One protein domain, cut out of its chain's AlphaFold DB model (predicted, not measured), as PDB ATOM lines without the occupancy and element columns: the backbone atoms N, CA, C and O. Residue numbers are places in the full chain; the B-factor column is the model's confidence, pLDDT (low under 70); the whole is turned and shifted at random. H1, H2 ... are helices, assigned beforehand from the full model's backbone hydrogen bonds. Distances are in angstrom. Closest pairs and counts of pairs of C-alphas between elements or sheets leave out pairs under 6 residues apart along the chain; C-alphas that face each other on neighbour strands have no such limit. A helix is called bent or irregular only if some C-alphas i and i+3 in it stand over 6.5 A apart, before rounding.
ATOM      1  N   GLU A  10      -4.647 -13.826 -37.408       77.38
ATOM      2  CA  GLU A  10      -4.546 -12.370 -37.564       77.38
ATOM      3  C   GLU A  10      -4.155 -11.970 -38.997       77.38
ATOM      4  O   GLU A  10      -4.772 -11.088 -39.581       77.38
ATOM      5  N   TRP A  11      -3.207 -12.681 -39.618       77.81
ATOM      6  CA  TRP A  11      -2.809 -12.448 -41.014       77.81
ATOM      7  C   TRP A  11      -3.875 -12.897 -42.019       77.81
ATOM      8  O   TRP A  11      -4.019 -12.298 -43.084       77.81
ATOM      9  N   LEU A  12      -4.645 -13.937 -41.683       79.88
ATOM     10  CA  LEU A  12      -5.765 -14.393 -42.507       79.88
ATOM     11  C   LEU A  12      -6.862 -13.320 -42.606       79.88
ATOM     12  O   LEU A  12      -7.444 -13.156 -43.673       79.88
ATOM     13  N   GLU A  13      -7.145 -12.593 -41.523       82.50
ATOM     14  CA  GLU A  13      -8.147 -11.520 -41.543       82.50
ATOM     15  C   GLU A  13      -7.720 -10.353 -42.434       82.50
ATOM     16  O   GLU A  13      -8.531  -9.896 -43.236       82.50
ATOM     17  N   VAL A  14      -6.446  -9.951 -42.353       83.31
ATOM     18  CA  VAL A  14      -5.873  -8.843 -43.140       83.31
ATOM     19  C   VAL A  14      -5.854  -9.164 -44.638       83.31
ATOM     20  O   VAL A  14      -6.259  -8.356 -45.463       83.31
ATOM     21  N   VAL A  15      -5.440 -10.375 -45.030       82.38
ATOM     22  CA  VAL A  15      -5.365 -10.770 -46.455       82.38
ATOM     23  C   VAL A  15      -6.752 -10.886 -47.113       82.38
ATOM     24  O   VAL A  15      -6.868 -10.811 -48.340       82.38
ATOM     25  N   PHE A  16      -7.809 -11.082 -46.320       83.12
ATOM     26  CA  PHE A  16      -9.176 -11.289 -46.806       83.12
ATOM     27  C   PHE A  16     -10.148 -10.169 -46.411       83.12
ATOM     28  O   PHE A  16     -11.351 -10.363 -46.562       83.12
ATOM     29  N   GLU A  17      -9.664  -9.023 -45.927       84.25
ATOM     30  CA  GLU A  17     -10.490  -7.912 -45.430       84.25
ATOM     31  C   GLU A  17     -11.510  -7.423 -46.473       84.25
ATOM     32  O   GLU A  17     -12.707  -7.433 -46.194       84.25
ATOM     33  N   ASP A  18     -11.061  -7.186 -47.710       83.94
ATOM     34  CA  ASP A  18     -11.902  -6.731 -48.833       83.94
ATOM     35  C   ASP A  18     -12.369  -7.866 -49.767       83.94
ATOM     36  O   ASP A  18     -12.723  -7.646 -50.929       83.94
ATOM     37  N   LYS A  19     -12.316  -9.125 -49.314       82.25
ATOM     38  CA  LYS A  19     -12.681 -10.298 -50.131       82.25
ATOM     39  C   LYS A  19     -13.850 -11.060 -49.525       82.25
ATOM     40  O   LYS A  19     -14.141 -10.979 -48.336       82.25
ATOM     41  N   ASN A  20     -14.513 -11.869 -50.350       80.44
ATOM     42  CA  ASN A  20     -15.606 -12.705 -49.876       80.44
ATOM     43  C   ASN A  20     -15.098 -13.780 -48.890       80.44
ATOM     44  O   ASN A  20     -14.338 -14.671 -49.271       80.44
ATOM     45  N   LYS A  21     -15.544 -13.700 -47.629       84.12
ATOM     46  CA  LYS A  21     -15.198 -14.632 -46.537       84.12
ATOM     47  C   LYS A  21     -16.200 -15.781 -46.368       84.12
ATOM     48  O   LYS A  21     -15.957 -16.687 -45.571       84.12
ATOM     49  N   SER A  22     -17.326 -15.753 -47.086       76.44
ATOM     50  CA  SER A  22     -18.422 -16.718 -46.900       76.44
ATOM     51  C   SER A  22     -18.117 -18.121 -47.436       76.44
ATOM     52  O   SER A  22     -18.690 -19.088 -46.939       76.44
ATOM     53  N   TYR A  23     -17.198 -18.259 -48.397       71.88
ATOM     54  CA  TYR A  23     -16.802 -19.553 -48.957       71.88
ATOM     55  C   TYR A  23     -15.371 -19.532 -49.522       71.88
ATOM     56  O   TYR A  23     -14.749 -18.481 -49.677       71.88
ATOM     57  N   GLY A  24     -14.830 -20.710 -49.840       82.94
ATOM     58  CA  GLY A  24     -13.538 -20.849 -50.516       82.94
ATOM     59  C   GLY A  24     -12.332 -20.844 -49.569       82.94
ATOM     60  O   GLY A  24     -12.359 -21.433 -48.487       82.94
ATOM     61  N   ALA A  25     -11.233 -20.211 -49.993       81.94
ATOM     62  CA  ALA A  25      -9.922 -20.342 -49.347       81.94
ATOM     63  C   ALA A  25      -9.878 -19.852 -47.885       81.94
ATOM     64  O   ALA A  25      -9.145 -20.427 -47.076       81.94
ATOM     65  N   TYR A  26     -10.666 -18.830 -47.529       84.12
ATOM     66  CA  TYR A  26     -10.734 -18.291 -46.164       84.12
ATOM     67  C   TYR A  26     -11.310 -19.323 -45.179       84.12
ATOM     68  O   TYR A  26     -10.690 -19.625 -44.157       84.12
ATOM     69  N   GLN A  27     -12.446 -19.946 -45.520       82.62
ATOM     70  CA  GLN A  27     -13.073 -20.974 -44.683       82.62
ATOM     71  C   GLN A  27     -12.181 -22.216 -44.553       82.62
ATOM     72  O   GLN A  27     -12.006 -22.737 -43.448       82.62
ATOM     73  N   LEU A  28     -11.567 -22.654 -45.659       83.06
ATOM     74  CA  LEU A  28     -10.646 -23.790 -45.665       83.06
ATOM     75  C   LEU A  28      -9.463 -23.544 -44.728       83.06
ATOM     76  O   LEU A  28      -9.222 -24.360 -43.851       83.06
ATOM     77  N   ARG A  29      -8.777 -22.398 -44.815       81.62
ATOM     78  CA  ARG A  29      -7.636 -22.084 -43.932       81.62
ATOM     79  C   ARG A  29      -8.042 -21.895 -42.469       81.62
ATOM     80  O   ARG A  29      -7.315 -22.342 -41.584       81.62
ATOM     81  N   LYS A  30      -9.215 -21.305 -42.203       82.25
ATOM     82  CA  LYS A  30      -9.762 -21.153 -40.843       82.25
ATOM     83  C   LYS A  30     -10.047 -22.502 -40.180       82.25
ATOM     84  O   LYS A  30      -9.794 -22.670 -38.988       82.25
ATOM     85  N   THR A  31     -10.573 -23.456 -40.947       82.75
ATOM     86  CA  THR A  31     -10.975 -24.782 -40.453       82.75
ATOM     87  C   THR A  31      -9.876 -25.840 -40.571       82.75
ATOM     88  O   THR A  31      -9.914 -26.820 -39.831       82.75
ATOM     89  N   ASN A  32      -8.852 -25.623 -41.407       83.25
ATOM     90  CA  ASN A  32      -7.782 -26.587 -41.690       83.25
ATOM     91  C   ASN A  32      -7.037 -27.045 -40.433       83.25
ATOM     92  O   ASN A  32      -6.795 -28.237 -40.271       83.25
ATOM     93  N   GLY A  33      -6.720 -26.129 -39.513       82.81
ATOM     94  CA  GLY A  33      -6.044 -26.494 -38.264       82.81
ATOM     95  C   GLY A  33      -6.877 -27.455 -37.409       82.81
ATOM     96  O   GLY A  33      -6.368 -28.455 -36.912       82.81
ATOM     97  N   SER A  34      -8.186 -27.201 -37.300       81.69
ATOM     98  CA  SER A  34      -9.099 -28.076 -36.551       81.69
ATOM     99  C   SER A  34      -9.337 -29.402 -37.274       81.69
ATOM    100  O   SER A  34      -9.335 -30.452 -36.638       81.69
ATOM    101  N   ASN A  35      -9.492 -29.375 -38.600       87.69
ATOM    102  CA  ASN A  35      -9.713 -30.575 -39.402       87.69
ATOM    103  C   ASN A  35      -8.474 -31.477 -39.425       87.69
ATOM    104  O   ASN A  35      -8.611 -32.681 -39.248       87.69
ATOM    105  N   THR A  36      -7.272 -30.906 -39.547       88.75
ATOM    106  CA  THR A  36      -6.005 -31.651 -39.455       88.75
ATOM    107  C   THR A  36      -5.843 -32.288 -38.075       88.75
ATOM    108  O   THR A  36      -5.501 -33.463 -37.986       88.75
ATOM    109  N   ALA A  37      -6.164 -31.564 -36.995       88.25
ATOM    110  CA  ALA A  37      -6.123 -32.120 -35.642       88.25
ATOM    111  C   ALA A  37      -7.124 -33.278 -35.451       88.25
ATOM    112  O   ALA A  37      -6.766 -34.317 -34.899       88.25
ATOM    113  N   LYS A  38      -8.361 -33.138 -35.953       91.81
ATOM    114  CA  LYS A  38      -9.371 -34.212 -35.931       91.81
ATOM    115  C   LYS A  38      -8.938 -35.422 -36.756       91.81
ATOM    116  O   LYS A  38      -9.079 -36.545 -36.289       91.81
ATOM    117  N   ALA A  39      -8.392 -35.202 -37.951       94.00
ATOM    118  CA  ALA A  39      -7.896 -36.267 -38.816       94.00
ATOM    119  C   ALA A  39      -6.747 -37.039 -38.155       94.00
ATOM    120  O   ALA A  39      -6.736 -38.265 -38.196       94.00
ATOM    121  N   LEU A  40      -5.829 -36.339 -37.481       95.50
ATOM    122  CA  LEU A  40      -4.729 -36.963 -36.745       95.50
ATOM    123  C   LEU A  40      -5.243 -37.778 -35.552       95.50
ATOM    124  O   LEU A  40      -4.776 -38.891 -35.328       95.50
ATOM    125  N   PHE A  41      -6.253 -37.277 -34.835       96.31
ATOM    126  CA  PHE A  41      -6.886 -38.022 -33.746       96.31
ATOM    127  C   PHE A  41      -7.598 -39.285 -34.249       96.31
ATOM    128  O   PHE A  41      -7.353 -40.370 -33.733       96.31
ATOM    129  N   ILE A  42      -8.422 -39.170 -35.294       96.00
ATOM    130  CA  ILE A  42      -9.136 -40.309 -35.893       96.00
ATOM    131  C   ILE A  42      -8.141 -41.334 -36.451       96.00
ATOM    132  O   ILE A  42      -8.280 -42.527 -36.192       96.00
ATOM    133  N   GLY A  43      -7.108 -40.875 -37.164       96.88
ATOM    134  CA  GLY A  43      -6.047 -41.735 -37.683       96.88
ATOM    135  C   GLY A  43      -5.286 -42.457 -36.572       96.88
ATOM    136  O   GLY A  43      -5.048 -43.656 -36.680       96.88
ATOM    137  N   SER A  44      -4.978 -41.763 -35.472       96.25
ATOM    138  CA  SER A  44      -4.344 -42.356 -34.290       96.25
ATOM    139  C   SER A  44      -5.236 -43.418 -33.639       96.25
ATOM    140  O   SER A  44      -4.768 -44.511 -33.332       96.25
ATOM    141  N   VAL A  45      -6.542 -43.161 -33.509       96.88
ATOM    142  CA  VAL A  45      -7.500 -44.143 -32.974       96.88
ATOM    143  C   VAL A  45      -7.577 -45.383 -33.866       96.88
ATOM    144  O   VAL A  45      -7.480 -46.496 -33.356       96.88
ATOM    145  N   ILE A  46      -7.691 -45.222 -35.188       96.50
ATOM    146  CA  ILE A  46      -7.709 -46.352 -36.134       96.50
ATOM    147  C   ILE A  46      -6.401 -47.146 -36.048       96.50
ATOM    148  O   ILE A  46      -6.428 -48.376 -36.005       96.50
ATOM    149  N   PHE A  47      -5.261 -46.458 -35.973       96.81
ATOM    150  CA  PHE A  47      -3.958 -47.099 -35.832       96.81
ATOM    151  C   PHE A  47      -3.850 -47.900 -34.529       96.81
ATOM    152  O   PHE A  47      -3.404 -49.043 -34.558       96.81
ATOM    153  N   LEU A  48      -4.320 -47.351 -33.403       96.50
ATOM    154  CA  LEU A  48      -4.356 -48.066 -32.127       96.50
ATOM    155  C   LEU A  48      -5.290 -49.281 -32.191       96.50
ATOM    156  O   LEU A  48      -4.910 -50.353 -31.734       96.50
ATOM    157  N   VAL A  49      -6.468 -49.165 -32.810       95.00
ATOM    158  CA  VAL A  49      -7.386 -50.304 -32.988       95.00
ATOM    159  C   VAL A  49      -6.745 -51.407 -33.829       95.00
ATOM    160  O   VAL A  49      -6.846 -52.574 -33.465       95.00
ATOM    161  N   LEU A  50      -6.039 -51.066 -34.912       94.94
ATOM    162  CA  LEU A  50      -5.317 -52.045 -35.730       94.94
ATOM    163  C   LEU A  50      -4.135 -52.668 -34.976       94.94
ATOM    164  O   LEU A  50      -3.971 -53.887 -35.012       94.94
ATOM    165  N   PHE A  51      -3.357 -51.867 -34.248       95.56
ATOM    166  CA  PHE A  51      -2.224 -52.337 -33.447       95.56
ATOM    167  C   PHE A  51      -2.665 -53.288 -32.325       95.56
ATOM    168  O   PHE A  51      -2.044 -54.324 -32.099       95.56
ATOM    169  N   PHE A  52      -3.781 -52.977 -31.661       93.19
ATOM    170  CA  PHE A  52      -4.369 -53.827 -30.628       93.19
ATOM    171  C   PHE A  52      -5.328 -54.887 -31.178       93.19
ATOM    172  O   PHE A  52      -5.794 -55.716 -30.399       93.19
TER     173      PHE A  52
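Overview. This is residues 10 to 52 of the 272 residues of the protein "Protein TonB" of Pedobacter sp. RP-3-11 (UniProt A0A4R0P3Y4). What shape does the printed part make? It is a hook on a long arm: the short helix H1 and the loop of residues 16 to 24 form the hook, and the long helix H2, kinked near residue 32, makes most of the length, with residues 31 to 52 sticking out free. What is it built of? The printed part has 43 residues with two named helices, H1 then H2, and no named strand, and its class is all helix. How spread out is it? It is extended, a rod spanning 51 by 18 by 8 A, with a radius of gyration of the C-alphas of 15.7 A.

Arrangement. How does H1, residues 10 to 15, stand to H2, residues 25 to 52? They are close but not clearly touching, with 1 pair of C-alphas within 8 A; the closest C-alphas are those of Leu 12 and Tyr 26, 7.3 A apart. Their lines stand at a steep tilt of 49 degrees, and they run opposite ways. What do the backbones show? In H1 every O i to N i+4 pair is within hydrogen-bond range; in H2 22 of 24 are.

Along the chain. Where is H1? It runs from C-alpha 10 at (-4.546, -12.370, -37.564) to C-alpha 15. Where is H2? It runs 38.8 A from C-alpha 25 at (-9.922, -20.342, -49.347) to C-alpha 52 at (-4.369, -53.827, -30.628). Is H2 even? It is irregular, with C-alphas 30 and 33 7.0 A apart, and it has a kink of 46 degrees near residue 32.

Size, cuts and confidence. How large is it? The two C-alphas farthest apart, those of Asp 18 and Phe 52, are 51.1 A apart. Is there a cut or a long link? The printed part has no cut, and the link from H1 to H2, 9 residues, is short. How confident is the model? The mean pLDDT of the printed part is 86.9, and no printed residue is under 70.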